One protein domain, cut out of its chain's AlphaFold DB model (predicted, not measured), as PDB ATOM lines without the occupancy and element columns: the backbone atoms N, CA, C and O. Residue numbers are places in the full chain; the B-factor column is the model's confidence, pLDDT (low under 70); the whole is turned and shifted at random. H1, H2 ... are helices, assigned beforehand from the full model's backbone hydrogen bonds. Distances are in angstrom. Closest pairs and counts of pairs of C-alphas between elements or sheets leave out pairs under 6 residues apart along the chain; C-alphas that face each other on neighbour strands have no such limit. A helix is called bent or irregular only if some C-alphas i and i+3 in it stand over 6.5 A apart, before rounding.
ATOM      1  N   GLU A  14     245.379  90.765 200.624       49.81
ATOM      2  CA  GLU A  14     246.359  91.628 199.925       49.81
ATOM      3  C   GLU A  14     247.686  90.911 199.604       49.81
ATOM      4  O   GLU A  14     248.462  91.348 198.751       49.81
ATOM      5  N   LEU A  15     247.943  89.762 200.239       46.41
ATOM      6  CA  LEU A  15     249.167  88.978 200.036       46.41
ATOM      7  C   LEU A  15     249.227  88.292 198.663       46.41
ATOM      8  O   LEU A  15     250.324  88.030 198.171       46.41
ATOM      9  N   SER A  16     248.090  87.972 198.039       48.78
ATOM     10  CA  SER A  16     248.069  87.384 196.690       48.78
ATOM     11  C   SER A  16     248.457  88.414 195.630       48.78
ATOM     12  O   SER A  16     249.293  88.119 194.776       48.78
ATOM     13  N   SER A  17     247.933  89.635 195.741       47.41
ATOM     14  CA  SER A  17     248.245  90.749 194.843       47.41
ATOM     15  C   SER A  17     249.723  91.144 194.923       47.41
ATOM     16  O   SER A  17     250.375  91.294 193.893       47.41
ATOM     17  N   LEU A  18     250.300  91.198 196.131       47.94
ATOM     18  CA  LEU A  18     251.729  91.486 196.318       47.94
ATOM     19  C   LEU A  18     252.646  90.372 195.794       47.94
ATOM     20  O   LEU A  18     253.708  90.664 195.247       47.94
ATOM     21  N   LYS A  19     252.245  89.097 195.907       52.19
ATOM     22  CA  LYS A  19     252.995  87.973 195.316       52.19
ATOM     23  C   LYS A  19     253.033  88.052 193.793       52.19
ATOM     24  O   LYS A  19     254.046  87.701 193.192       52.19
ATOM     25  N   GLN A  20     251.940  88.498 193.178       48.56
ATOM     26  CA  GLN A  20     251.856  88.639 191.730       48.56
ATOM     27  C   GLN A  20     252.696  89.823 191.233       48.56
ATOM     28  O   GLN A  20     253.446  89.665 190.272       48.56
ATOM     29  N   GLU A  21     252.674  90.948 191.951       44.44
ATOM     30  CA  GLU A  21     253.515  92.118 191.670       44.44
ATOM     31  C   GLU A  21     255.019  91.808 191.836       44.44
ATOM     32  O   GLU A  21     255.841  92.192 191.005       44.44
ATOM     33  N   PHE A  22     255.393  91.039 192.867       43.88
ATOM     34  CA  PHE A  22     256.785  90.649 193.128       43.88
ATOM     35  C   PHE A  22     257.353  89.730 192.034       43.88
ATOM     36  O   PHE A  22     258.480  89.921 191.579       43.88
ATOM     37  N   ASN A  23     256.547  88.783 191.544       48.56
ATOM     38  CA  ASN A  23     256.942  87.857 190.476       48.56
ATOM     39  C   ASN A  23     257.152  88.585 189.129       48.56
ATOM     40  O   ASN A  23     258.002  88.203 188.322       48.56
ATOM     41  N   LEU A  24     256.426  89.686 188.893       41.50
ATOM     42  CA  LEU A  24     256.636  90.551 187.727       41.50
ATOM     43  C   LEU A  24     257.938  91.364 187.833       41.50
ATOM     44  O   LEU A  24     258.627  91.539 186.829       41.50
ATOM     45  N   GLN A  25     258.315  91.803 189.038       46.38
ATOM     46  CA  GLN A  25     259.568  92.529 189.286       46.38
ATOM     47  C   GLN A  25     260.810  91.618 189.216       46.38
ATOM     48  O   GLN A  25     261.851  92.044 188.714       46.38
ATOM     49  N   GLU A  26     260.716  90.352 189.646       48.03
ATOM     50  CA  GLU A  26     261.807  89.367 189.510       48.03
ATOM     51  C   GLU A  26     262.096  88.997 188.048       48.03
ATOM     52  O   GLU A  26     263.259  88.848 187.668       48.03
ATOM     53  N   ARG A  27     261.067  88.933 187.189       35.53
ATOM     54  CA  ARG A  27     261.255  88.683 185.748       35.53
ATOM     55  C   ARG A  27     262.029  89.788 185.027       35.53
ATOM     56  O   ARG A  27     262.619  89.516 183.987       35.53
ATOM     57  N   LEU A  28     262.073  91.002 185.576       37.56
ATOM     58  CA  LEU A  28     262.797  92.133 184.988       37.56
ATOM     59  C   LEU A  28     264.281  92.208 185.405       37.56
ATOM     60  O   LEU A  28     265.000  93.061 184.895       37.56
ATOM     61  N   LYS A  29     264.773  91.324 186.289       44.59
ATOM     62  CA  LYS A  29     266.153  91.382 186.824       44.59
ATOM     63  C   LYS A  29     267.111  90.279 186.356       44.59
ATOM     64  O   LYS A  29     268.199  90.156 186.911       44.59
ATOM     65  N   VAL A  30     266.763  89.504 185.330       47.41
ATOM     66  CA  VAL A  30     267.627  88.402 184.851       47.41
ATOM     67  C   VAL A  30     268.765  88.860 183.922       47.41
ATOM     68  O   VAL A  30     269.684  88.087 183.668       47.41
ATOM     69  N   GLU A  31     268.824  90.120 183.489       40.28
ATOM     70  CA  GLU A  31     269.924  90.581 182.632       40.28
ATOM     71  C   GLU A  31     270.858  91.573 183.336       40.28
ATOM     72  O   GLU A  31     270.560  92.757 183.468       40.28
ATOM     73  N   GLY A  32     272.036  91.078 183.739       35.09
ATOM     74  CA  GLY A  32     273.245  91.898 183.844       35.09
ATOM     75  C   GLY A  32     274.017  91.837 185.165       35.09
ATOM     76  O   GLY A  32     273.709  92.555 186.109       35.09
ATOM     77  N   GLY A  33     275.148  91.123 185.154       30.97
ATOM     78  CA  GLY A  33     276.380  91.655 185.751       30.97
ATOM     79  C   GLY A  33     276.896  91.014 187.043       30.97
ATOM     80  O   GLY A  33     276.275  91.043 188.095       30.97
ATOM     81  N   SER A  34     278.116  90.500 186.930       40.28
ATOM     82  CA  SER A  34     278.967  89.794 187.888       40.28
ATOM     83  C   SER A  34     279.663  90.664 188.957       40.28
ATOM     84  O   SER A  34     280.141  91.752 188.638       40.28
ATOM     85  N   SER A  35     279.861  90.066 190.149       39.72
ATOM     86  CA  SER A  35     281.017  90.169 191.086       39.72
ATOM     87  C   SER A  35     280.706  90.645 192.525       39.72
ATOM     88  O   SER A  35     280.033  91.659 192.711       39.72
ATOM     89  N   PRO A  36     281.239  89.973 193.573       46.50
ATOM     90  CA  PRO A  36     281.035  90.371 194.966       46.50
ATOM     91  C   PRO A  36     281.992  91.499 195.394       46.50
ATOM     92  O   PRO A  36     283.216  91.359 195.383       46.50
ATOM     93  N   ILE A  37     281.415  92.624 195.815       48.47
ATOM     94  CA  ILE A  37     282.100  93.792 196.388       48.47
ATOM     95  C   ILE A  37     282.497  93.485 197.848       48.47
ATOM     96  O   ILE A  37     281.670  93.020 198.633       48.47
ATOM     97  N   ARG A  38     283.756  93.746 198.241       44.28
ATOM     98  CA  ARG A  38     284.261  93.548 199.622       44.28
ATOM     99  C   ARG A  38     283.591  94.526 200.613       44.28
ATOM    100  O   ARG A  38     283.549  95.717 200.305       44.28
ATOM    101  N   PRO A  39     283.140  94.098 201.810       48.84
ATOM    102  CA  PRO A  39     282.501  95.008 202.766       48.84
ATOM    103  C   PRO A  39     283.482  95.626 203.785       48.84
ATOM    104  O   PRO A  39     284.289  94.924 204.394       48.84
ATOM    105  N   GLY A  40     283.365  96.945 203.993       39.38
ATOM    106  CA  GLY A  40     283.931  97.706 205.121       39.38
ATOM    107  C   GLY A  40     282.914  97.934 206.262       39.38
ATOM    108  O   GLY A  40     281.746  97.565 206.120       39.38
ATOM    109  N   PRO A  41     283.323  98.541 207.396       41.84
ATOM    110  CA  PRO A  41     282.693  98.323 208.709       41.84
ATOM    111  C   PRO A  41     281.404  99.107 209.012       41.84
ATOM    112  O   PRO A  41     280.815  98.895 210.067       41.84
ATOM    113  N   HIS A  42     280.915  99.981 208.128       42.97
ATOM    114  CA  HIS A  42     279.756 100.832 208.440       42.97
ATOM    115  C   HIS A  42     278.746 100.918 207.296       42.97
ATOM    116  O   HIS A  42     278.584 101.959 206.662       42.97
ATOM    117  N   ARG A  43     278.021  99.824 207.042       31.47
ATOM    118  CA  ARG A  43     276.796  99.876 206.234       31.47
ATOM    119  C   ARG A  43     275.752  98.905 206.774       31.47
ATOM    120  O   ARG A  43     276.041  97.724 206.943       31.47
ATOM    121  N   VAL A  44     274.544  99.416 207.028       45.31
ATOM    122  CA  VAL A  44     273.355  98.603 207.322       45.31
ATOM    123  C   VAL A  44     273.123  97.671 206.134       45.31
ATOM    124  O   VAL A  44     272.995  98.127 204.996       45.31
ATOM    125  N   GLN A  45     273.145  96.366 206.395       40.22
ATOM    126  CA  GLN A  45     272.917  95.332 205.393       40.22
ATOM    127  C   GLN A  45     271.412  95.096 205.268       40.22
ATOM    128  O   GLN A  45     270.777  94.656 206.221       40.22
ATOM    129  N   TRP A  46     270.846  95.352 204.091       31.59
ATOM    130  CA  TRP A  46     269.586  94.725 203.708       31.59
ATOM    131  C   TRP A  46     269.949  93.365 203.118       31.59
ATOM    132  O   TRP A  46     270.393  93.281 201.975       31.59
ATOM    133  N   THR A  47     269.868  92.308 203.921       45.09
ATOM    134  CA  THR A  47     269.899  90.944 203.385       45.09
ATOM    135  C   THR A  47     268.526  90.647 202.808       45.09
ATOM    136  O   THR A  47     267.524  90.846 203.494       45.09
ATOM    137  N   ASP A  48     268.480  90.198 201.557       44.47
ATOM    138  CA  ASP A  48     267.247  89.748 200.916       44.47
ATOM    139  C   ASP A  48     266.550  88.689 201.799       44.47
ATOM    140  O   ASP A  48     267.174  87.758 202.312       44.47
ATOM    141  N   LEU A  49     265.250  88.864 202.037       48.28
ATOM    142  CA  LEU A  49     264.453  87.958 202.867       48.28
ATOM    143  C   LEU A  49     264.292  86.575 202.217       48.28
ATOM    144  O   LEU A  49     263.991  85.613 202.925       48.28
ATOM    145  N   SER A  50     264.563  86.442 200.913       52.59
ATOM    146  CA  SER A  50     264.626  85.151 200.219       52.59
ATOM    147  C   SER A  50     265.612  84.176 200.888       52.59
ATOM    148  O   SER A  50     265.310  82.986 201.011       52.59
ATOM    149  N   TYR A  51     266.722  84.678 201.448       48.53
ATOM    150  CA  TYR A  51     267.726  83.877 202.163       48.53
ATOM    151  C   TYR A  51     267.207  83.234 203.456       48.53
ATOM    152  O   TYR A  51     267.717  82.193 203.864       48.53
ATOM    153  N   PHE A  52     266.198  83.823 204.106       52.50
ATOM    154  CA  PHE A  52     265.577  83.248 205.305       52.50
ATOM    155  C   PHE A  52     264.434  82.282 204.972       52.50
ATOM    156  O   PHE A  52     264.083  81.445 205.802       52.50
ATOM    157  N   LEU A  53     263.864  82.380 203.767       52.62
ATOM    158  CA  LEU A  53     262.748  81.547 203.314       52.62
ATOM    159  C   LEU A  53     263.219  80.261 202.612       52.62
ATOM    160  O   LEU A  53     262.549  79.233 202.702       52.62
ATOM    161  N   VAL A  54     264.400  80.273 201.981       56.41
ATOM    162  CA  VAL A  54     265.060  79.077 201.428       56.41
ATOM    163  C   VAL A  54     265.855  78.389 202.546       56.41
ATOM    164  O   VAL A  54     267.077  78.471 202.646       56.41
ATOM    165  N   GLY A  55     265.125  77.761 203.467       51.25
ATOM    166  CA  GLY A  55     265.640  77.216 204.723       51.25
ATOM    167  C   GLY A  55     266.642  76.067 204.581       51.25
ATOM    168  O   GLY A  55     266.274  74.906 204.737       51.25
ATOM    169  N   LYS A  56     267.927  76.385 204.388       51.88
ATOM    170  CA  LYS A  56     269.068  75.525 204.749       51.88
ATOM    171  C   LYS A  56     270.272  76.383 205.142       51.88
ATOM    172  O   LYS A  56     271.085  76.774 204.310       51.88
ATOM    173  N   PHE A  57     270.415  76.630 206.441       58.09
ATOM    174  CA  PHE A  57     271.676  77.100 207.009       58.09
ATOM    175  C   PHE A  57     272.601  75.892 207.185       58.09
ATOM    176  O   PHE A  57     272.513  75.167 208.174       58.09
ATOM    177  N   SER A  58     273.462  75.629 206.203       64.19
ATOM    178  CA  SER A  58     274.500  74.603 206.335       64.19
ATOM    179  C   SER A  58     275.653  75.147 207.178       64.19
ATOM    180  O   SER A  58     276.493  75.904 206.694       64.19
ATOM    181  N   THR A  59     275.690  74.773 208.457       73.94
ATOM    182  CA  THR A  59     276.831  75.064 209.334       73.94
ATOM    183  C   THR A  59     278.024  74.204 208.925       73.94
ATOM    184  O   THR A  59     277.922  72.980 208.864       73.94
ATOM    185  N   VAL A  60     279.171  74.836 208.671       77.38
ATOM    186  CA  VAL A  60     280.440  74.132 208.445       77.38
ATOM    187  C   VAL A  60     281.005  73.699 209.796       77.38
ATOM    188  O   VAL A  60     281.256  74.542 210.659       77.38
ATOM    189  N   VAL A  61     281.210  72.393 209.971       81.62
ATOM    190  CA  VAL A  61     281.836  71.799 211.159       81.62
ATOM    191  C   VAL A  61     283.181  71.208 210.747       81.62
ATOM    192  O   VAL A  61     283.249  70.431 209.797       81.62
ATOM    193  N   PHE A  62     284.249  71.589 211.448       85.56
ATOM    194  CA  PHE A  62     285.589  71.047 211.227       85.56
ATOM    195  C   PHE A  62     285.816  69.855 212.155       85.56
ATOM    196  O   PHE A  62     285.740  70.002 213.375       85.56
ATOM    197  N   ASP A  63     286.088  68.687 211.582       87.38
ATOM    198  CA  ASP A  63     286.346  67.469 212.345       87.38
ATOM    199  C   ASP A  63     287.841  67.332 212.675       87.38
ATOM    200  O   ASP A  63     288.660  67.011 211.816       87.38
ATOM    201  N   ALA A  64     288.190  67.573 213.940       86.06
ATOM    202  CA  ALA A  64     289.541  67.386 214.475       86.06
ATOM    203  C   ALA A  64     289.807  65.951 214.983       86.06
ATOM    204  O   ALA A  64     290.921  65.636 215.411       86.06
ATOM    205  N   SER A  65     288.793  65.079 214.966       87.31
ATOM    206  CA  SER A  65     288.898  63.678 215.385       87.31
ATOM    207  C   SER A  65     289.248  62.729 214.236       87.31
ATOM    208  O   SER A  65     289.680  61.603 214.494       87.31
ATOM    209  N   ALA A  66     289.127  63.197 212.989       87.31
ATOM    210  CA  ALA A  66     289.502  62.453 211.796       87.31
ATOM    211  C   ALA A  66     290.950  61.949 211.896       87.31
ATOM    212  O   ALA A  66     291.895  62.718 212.102       87.31
ATOM    213  N   LYS A  67     291.111  60.632 211.764       88.69
ATOM    214  CA  LYS A  67     292.411  59.980 211.878       88.69
ATOM    215  C   LYS A  67     293.174  60.024 210.562       88.69
ATOM    216  O   LYS A  67     292.611  59.879 209.477       88.69
ATOM    217  N   THR A  68     294.479  60.201 210.680       85.94
ATOM    218  CA  THR A  68     295.429  60.106 209.571       85.94
ATOM    219  C   THR A  68     295.800  58.648 209.285       85.94
ATOM    220  O   THR A  68     295.426  57.737 210.023       85.94
ATOM    221  N   THR A  69     296.574  58.406 208.224       87.94
ATOM    222  CA  THR A  69     297.124  57.073 207.903       87.94
ATOM    223  C   THR A  69     298.001  56.495 209.018       87.94
ATOM    224  O   THR A  69     298.220  55.289 209.056       87.94
ATOM    225  N   THR A  70     298.475  57.336 209.939       88.00
ATOM    226  CA  THR A  70     299.239  56.956 211.134       88.00
ATOM    227  C   THR A  70     298.357  56.740 212.374       88.00
ATOM    228  O   THR A  70     298.879  56.694 213.482       88.00
ATOM    229  N   ASP A  71     297.030  56.638 212.212       89.06
ATOM    230  CA  ASP A  71     296.004  56.449 213.260       89.06
ATOM    231  C   ASP A  71     295.945  57.552 214.342       89.06
ATOM    232  O   ASP A  71     295.294  57.401 215.375       89.06
ATOM    233  N   GLN A  72     296.575  58.702 214.097       87.00
ATOM    234  CA  GLN A  72     296.549  59.859 214.997       87.00
ATOM    235  C   GLN A  72     295.543  60.908 214.517       87.00
ATOM    236  O   GLN A  72     295.402  61.136 213.311       87.00
ATOM    237  N   SER A  73     294.870  61.561 215.464       87.44
ATOM    238  CA  SER A  73     293.964  62.691 215.227       87.44
ATOM    239  C   SER A  73     294.552  63.991 215.774       87.44
ATOM    240  O   SER A  73     295.407  63.970 216.663       87.44
ATOM    241  N   LEU A  74     294.062  65.137 215.298       86.62
ATOM    242  CA  LEU A  74     294.528  66.440 215.779       86.62
ATOM    243  C   LEU A  74     294.324  66.580 217.298       86.62
ATOM    244  O   LEU A  74     295.236  67.000 218.008       86.62
ATOM    245  N   ASN A  75     293.178  66.127 217.814       88.69
ATOM    246  CA  ASN A  75     292.886  66.130 219.251       88.69
ATOM    247  C   ASN A  75     293.847  65.264 220.082       88.69
ATOM    248  O   ASN A  75     294.037  65.540 221.260       88.69
ATOM    249  N   SER A  76     294.430  64.211 219.498       86.50
ATOM    250  CA  SER A  76     295.400  63.352 220.198       86.50
ATOM    251  C   SER A  76     296.810  63.946 220.261       86.50
ATOM    252  O   SER A  76     297.599  63.556 221.115       86.50
ATOM    253  N   ILE A  77     297.121  64.883 219.361       88.50
ATOM    254  CA  ILE A  77     298.444  65.507 219.235       88.50
ATOM    255  C   ILE A  77     298.515  66.802 220.053       88.50
ATOM    256  O   ILE A  77     299.557  67.120 220.625       88.50
ATOM    257  N   LEU A  78     297.420  67.567 220.102       87.81
ATOM    258  CA  LEU A  78     297.374  68.830 220.830       87.81
ATOM    259  C   LEU A  78     297.399  68.602 222.347       87.81
ATOM    260  O   LEU A  78     296.647  67.797 222.891       87.81
ATOM    261  N   LEU A  79     298.248  69.362 223.043       86.06
ATOM    262  CA  LEU A  79     298.298  69.347 224.501       86.06
ATOM    263  C   LEU A  79     297.061  70.049 225.073       86.06
ATOM    264  O   LEU A  79     296.787  71.206 224.752       86.06
ATOM    265  N   ASN A  80     296.366  69.382 225.991       82.19
ATOM    266  CA  ASN A  80     295.307  70.016 226.765       82.19
ATOM    267  C   ASN A  80     295.921  71.000 227.767       82.19
ATOM    268  O   ASN A  80     296.446  70.602 228.808       82.19
ATOM    269  N   GLY A  81     295.840  72.296 227.463       78.94
ATOM    270  CA  GLY A  81     296.032  73.337 228.466       78.94
ATOM    271  C   GLY A  81     294.921  73.205 229.502       78.94
ATOM    272  O   GLY A  81     293.747  73.246 229.137       78.94
ATOM    273  N   GLY A  82     295.272  72.962 230.766       81.00
ATOM    274  CA  GLY A  82     294.304  72.737 231.844       81.00
ATOM    275  C   GLY A  82     293.216  73.819 231.930       81.00
ATOM    276  O   GLY A  82     293.343  74.914 231.384       81.00
ATOM    277  N   SER A  83     292.119  73.521 232.626       80.44
ATOM    278  CA  SER A  83     290.993  74.450 232.745       80.44
ATOM    279  C   SER A  83     291.387  75.707 233.529       80.44
ATOM    280  O   SER A  83     291.549  75.656 234.745       80.44
ATOM    281  N   ILE A  84     291.497  76.838 232.831       83.56
ATOM    282  CA  ILE A  84     291.717  78.166 233.436       83.56
ATOM    283  C   ILE A  84     290.389  78.779 233.930       83.56
ATOM    284  O   ILE A  84     290.384  79.725 234.711       83.56
ATOM    285  N   GLN A  85     289.249  78.256 233.471       81.62
ATOM    286  CA  GLN A  85     287.933  78.807 233.795       81.62
ATOM    287  C   GLN A  85     287.519  78.488 235.235       81.62
ATOM    288  O   GLN A  85     287.579  77.334 235.665       81.62
ATOM    289  N   ASP A  86     287.026  79.508 235.939       82.00
ATOM    290  CA  ASP A  86     286.362  79.346 237.231       82.00
ATOM    291  C   ASP A  86     285.169  78.391 237.109       82.00
ATOM    292  O   ASP A  86     284.455  78.372 236.102       82.00
ATOM    293  N   ALA A  87     284.888  77.644 238.179       86.12
ATOM    294  CA  ALA A  87     283.693  76.814 238.232       86.12
ATOM    295  C   ALA A  87     282.450  77.676 237.963       86.12
ATOM    296  O   ALA A  87     282.223  78.674 238.658       86.12
ATOM    297  N   LEU A  88     281.617  77.263 237.001       87.88
ATOM    298  CA  LEU A  88     280.415  77.995 236.579       87.88
ATOM    299  C   LEU A  88     279.522  78.381 237.770       87.88
ATOM    300  O   LEU A  88     278.989  79.487 237.834       87.88
ATOM    301  N   PHE A  89     279.425  77.494 238.760       86.31
ATOM    302  CA  PHE A  89     278.688  77.728 240.000       86.31
ATOM    303  C   PHE A  89     279.180  78.960 240.782       86.31
ATOM    304  O   PHE A  89     278.375  79.750 241.282       86.31
ATOM    305  N   SER A  90     280.498  79.164 240.853       87.31
ATOM    306  CA  SER A  90     281.097  80.321 241.529       87.31
ATOM    307  C   SER A  90     280.802  81.629 240.789       87.31
ATOM    308  O   SER A  90     280.588  82.667 241.418       87.31
ATOM    309  N   LEU A  91     280.766  81.587 239.453       88.44
ATOM    310  CA  LEU A  91     280.476  82.742 238.611       88.44
ATOM    311  C   LEU A  91     279.015  83.170 238.775       88.44
ATOM    312  O   LEU A  91     278.743  84.336 239.057       88.44
ATOM    313  N   VAL A  92     278.082  82.219 238.686       90.12
ATOM    314  CA  VAL A  92     276.644  82.483 238.848       90.12
ATOM    315  C   VAL A  92     276.329  82.992 240.255       90.12
ATOM    316  O   VAL A  92     275.557  83.937 240.403       90.12
ATOM    317  N   THR A  93     276.949  82.423 241.293       89.31
ATOM    318  CA  THR A  93     276.743  82.878 242.677       89.31
ATOM    319  C   THR A  93     277.196  84.328 242.863       89.31
ATOM    320  O   THR A  93     276.415  85.142 243.350       89.31
ATOM    321  N   ARG A  94     278.401  84.692 242.395       87.19
ATOM    322  CA  ARG A  94     278.899  86.082 242.429       87.19
ATOM    323  C   ARG A  94     278.042  87.035 241.601       87.19
ATOM    324  O   ARG A  94     277.842  88.181 241.986       87.19
ATOM    325  N   PHE A  95     277.509  86.578 240.474       87.25
ATOM    326  CA  PHE A  95     276.631  87.400 239.646       87.25
ATOM    327  C   PHE A  95     275.326  87.752 240.377       87.25
ATOM    328  O   PHE A  95     274.828  88.866 240.251       87.25
ATOM    329  N   ARG A  96     274.800  86.836 241.202       88.12
ATOM    330  CA  ARG A  96     273.551  87.028 241.961       88.12
ATOM    331  C   ARG A  96     273.694  87.877 243.228       88.12
ATOM    332  O   ARG A  96     272.674  88.311 243.751       88.12
ATOM    333  N   THR A  97     274.905  88.114 243.736       90.69
ATOM    334  CA  THR A  97     275.112  88.942 244.941       90.69
ATOM    335  C   THR A  97     275.061  90.445 244.666       90.69
ATOM    336  O   THR A  97     275.011  91.229 245.609       90.69
ATOM    337  N   HIS A  98     275.090  90.865 243.399       87.00
ATOM    338  CA  HIS A  98     275.118  92.274 243.016       87.00
ATOM    339  C   HIS A  98     273.726  92.753 242.583       87.00
ATOM    340  O   HIS A  98     273.002  92.045 241.890       87.00
ATOM    341  N   ILE A  99     273.364  93.978 242.976       88.06
ATOM    342  CA  ILE A  99     272.069  94.599 242.639       88.06
ATOM    343  C   ILE A  99     272.009  95.001 241.156       88.06
ATOM    344  O   ILE A  99     270.941  95.011 240.549       88.06
ATOM    345  N   TYR A 100     273.166  95.297 240.560       88.81
ATOM    346  CA  TYR A 100     273.300  95.672 239.158       88.81
ATOM    347  C   TYR A 100     274.309  94.762 238.474       88.81
ATOM    348  O   TYR A 100     275.369  94.475 239.031       88.81
ATOM    349  N   ALA A 101     273.987  94.338 237.255       86.38
ATOM    350  CA  ALA A 101     274.845  93.479 236.465       86.38
ATOM    351  C   ALA A 101     274.798  93.866 234.985       86.38
ATOM    352  O   ALA A 101     273.746  94.225 234.458       86.38
ATOM    353  N   PHE A 102     275.948  93.764 234.322       88.00
ATOM    354  CA  PHE A 102     276.090  93.991 232.888       88.00
ATOM    355  C   PHE A 102     276.448  92.678 232.204       88.00
ATOM    356  O   PHE A 102     277.276  91.914 232.703       88.00
ATOM    357  N   THR A 103     275.835  92.429 231.053       89.38
ATOM    358  CA  THR A 103     276.128  91.276 230.208       89.38
ATOM    359  C   THR A 103     276.475  91.760 228.808       89.38
ATOM    360  O   THR A 103     275.887  92.710 228.293       89.38
ATOM    361  N   ALA A 104     277.464  91.118 228.200       90.44
ATOM    362  CA  ALA A 104     277.849  91.343 226.819       90.44
ATOM    363  C   ALA A 104     278.268  90.002 226.218       90.44
ATOM    364  O   ALA A 104     278.904  89.195 226.897       90.44
ATOM    365  N   ASP A 105     277.899  89.773 224.962       88.94
ATOM    366  CA  ASP A 105     278.319  88.594 224.210       88.94
ATOM    367  C   ASP A 105     279.486  88.944 223.284       88.94
ATOM    368  O   ASP A 105     279.491  89.998 222.640       88.94
ATOM    369  N   ILE A 106     280.475  88.053 223.204       89.00
ATOM    370  CA  ILE A 106     281.598  88.192 222.274       89.00
ATOM    371  C   ILE A 106     281.335  87.285 221.081       89.00
ATOM    372  O   ILE A 106     281.714  86.107 221.047       89.00
ATOM    373  N   GLN A 107     280.724  87.866 220.053       88.81
ATOM    374  CA  GLN A 107     280.443  87.141 218.827       88.81
ATOM    375  C   GLN A 107     281.747  86.605 218.208       88.81
ATOM    376  O   GLN A 107     282.691  87.350 217.930       88.81
ATOM    377  N   LYS A 108     281.780  85.293 217.934       85.31
ATOM    378  CA  LYS A 108     282.925  84.594 217.319       85.31
ATOM    379  C   LYS A 108     284.230  84.728 218.128       85.31
ATOM    380  O   LYS A 108     285.292  84.845 217.519       85.31
ATOM    381  N   MET A 109     284.171  84.656 219.463       93.12
ATOM    382  CA  MET A 109     285.340  84.789 220.358       93.12
ATOM    383  C   MET A 109     286.592  84.021 219.892       93.12
ATOM    384  O   MET A 109     287.676  84.592 219.825       93.12
ATOM    385  N   TYR A 110     286.444  82.762 219.465       85.56
ATOM    386  CA  TYR A 110     287.576  81.923 219.054       85.56
ATOM    387  C   TYR A 110     288.298  82.438 217.802       85.56
ATOM    388  O   TYR A 110     289.472  82.146 217.613       85.56
ATOM    389  N   ARG A 111     287.630  83.234 216.956       85.75
ATOM    390  CA  ARG A 111     288.233  83.829 215.753       85.75
ATOM    391  C   ARG A 111     288.998  85.120 216.038       85.75
ATOM    392  O   ARG A 111     289.665  85.623 215.143       85.75
ATOM    393  N   GLN A 112     288.867  85.673 217.244       90.31
ATOM    394  CA  GLN A 112     289.537  86.914 217.641       90.31
ATOM    395  C   GLN A 112     290.902  86.657 218.297       90.31
ATOM    396  O   GLN A 112     291.640  87.599 218.571       90.31
ATOM    397  N   ILE A 113     291.258  85.390 218.535       90.12
ATOM    398  CA  ILE A 113     292.545  84.999 219.112       90.12
ATOM    399  C   ILE A 113     293.583  84.915 217.990       90.12
ATOM    400  O   ILE A 113     293.431  84.140 217.045       90.12
ATOM    401  N   LEU A 114     294.653  85.709 218.092       92.75
ATOM    402  CA  LEU A 114     295.762  85.653 217.145       92.75
ATOM    403  C   LEU A 114     296.638  84.430 217.433       92.75
ATOM    404  O   LEU A 114     297.261  84.337 218.488       92.75
ATOM    405  N   VAL A 115     296.716  83.516 216.468       91.44
ATOM    406  CA  VAL A 115     297.604  82.352 216.545       91.44
ATOM    407  C   VAL A 115     299.030  82.771 216.198       91.44
ATOM    408  O   VAL A 115     299.269  83.503 215.223       91.44
ATOM    409  N   GLU A 116     299.970  82.295 217.012       94.25
ATOM    410  CA  GLU A 116     301.402  82.498 216.832       94.25
ATOM    411  C   GLU A 116     301.827  82.022 215.424       94.25
ATOM    412  O   GLU A 116     301.345  80.982 214.964       94.25
ATOM    413  N   PRO A 117     302.642  82.799 214.681       94.12
ATOM    414  CA  PRO A 117     302.928  82.514 213.276       94.12
ATOM    415  C   PRO A 117     303.440  81.099 212.997       94.12
ATOM    416  O   PRO A 117     303.008  80.515 212.004       94.12
ATOM    417  N   SER A 118     304.295  80.536 213.858       94.25
ATOM    418  CA  SER A 118     304.841  79.187 213.666       94.25
ATOM    419  C   SER A 118     303.792  78.075 213.827       94.25
ATOM    420  O   SER A 118     303.934  77.006 213.239       94.25
ATOM    421  N   GLN A 119     302.698  78.335 214.548       89.69
ATOM    422  CA  GLN A 119     301.631  77.363 214.815       89.69
ATOM    423  C   GLN A 119     300.435  77.434 213.857       89.69
ATOM    424  O   GLN A 119     299.583  76.544 213.876       89.69
ATOM    425  N   ARG A 120     300.336  78.456 213.000       89.94
ATOM    426  CA  ARG A 120     299.182  78.623 212.087       89.94
ATOM    427  C   ARG A 120     299.001  77.447 211.135       89.94
ATOM    428  O   ARG A 120     297.872  77.083 210.811       89.94
ATOM    429  N   ASP A 121     300.105  76.835 210.727       88.69
ATOM    430  CA  ASP A 121     300.090  75.707 209.801       88.69
ATOM    431  C   ASP A 121     299.445  74.448 210.390       88.69
ATOM    432  O   ASP A 121     298.911  73.630 209.642       88.69
ATOM    433  N   LEU A 122     299.393  74.339 211.722       86.25
ATOM    434  CA  LEU A 122     298.722  73.247 212.430       86.25
ATOM    435  C   LEU A 122     297.189  73.366 212.397       86.25
ATOM    436  O   LEU A 122     296.497  72.399 212.692       86.25
ATOM    437  N   GLN A 123     296.649  74.537 212.042       87.38
ATOM    438  CA  GLN A 123     295.207  74.816 212.002       87.38
ATOM    439  C   GLN A 123     294.666  74.940 210.568       87.38
ATOM    440  O   GLN A 123     293.596  75.511 210.342       87.38
TER     441      GLN A 123
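This is residues 14 to 123 of the 132 residues of an uncharacterized protein of Araneus ventricosus (UniProt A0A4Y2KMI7). This part has little regular structure: an open string of six separate helices without a core, with H1 and H2 strung out toward one end and H3 to H6 on a wide open loop at the other. The 110 printed residues have six named helices, H1 to H6 in order, and no named strand; the class is all helix, though under half, 42, are in named elements. It is extended, radius of gyration of the C-alphas 24.3 A, and flat, spanning 61 by 56 by 28 A.

Go from H1, residues 14 to 27, past H2, 50 to 53, H3, 74 to 77, H4, 88 to 96, and H5, 109 to 112, to H6, 117 to 123: any two are apart. In H1 and H4 every O i to N i+4 pair is within hydrogen-bond range; in H6 0 of 3 are, with 2 of 4 O i to N i+3 pairs.

Find C-alpha 14 at (246.359, 91.628, 199.925); H1 runs 20.8 A from there. H4 spans 12.6 A. H6, 11.0 A from first to last C-alpha, is irregular, with C-alphas 118 and 121 7.0 A apart, and ends with C-alpha 123 at (295.207, 74.816, 212.002).

The farthest C-alphas, Glu 14 and Thr 70, are 64.2 A apart. The printed part has no cut. Links H1 to H2, H2 to H3 and H4 to H5 are long. Residues 14 to 58 have pLDDT under 70.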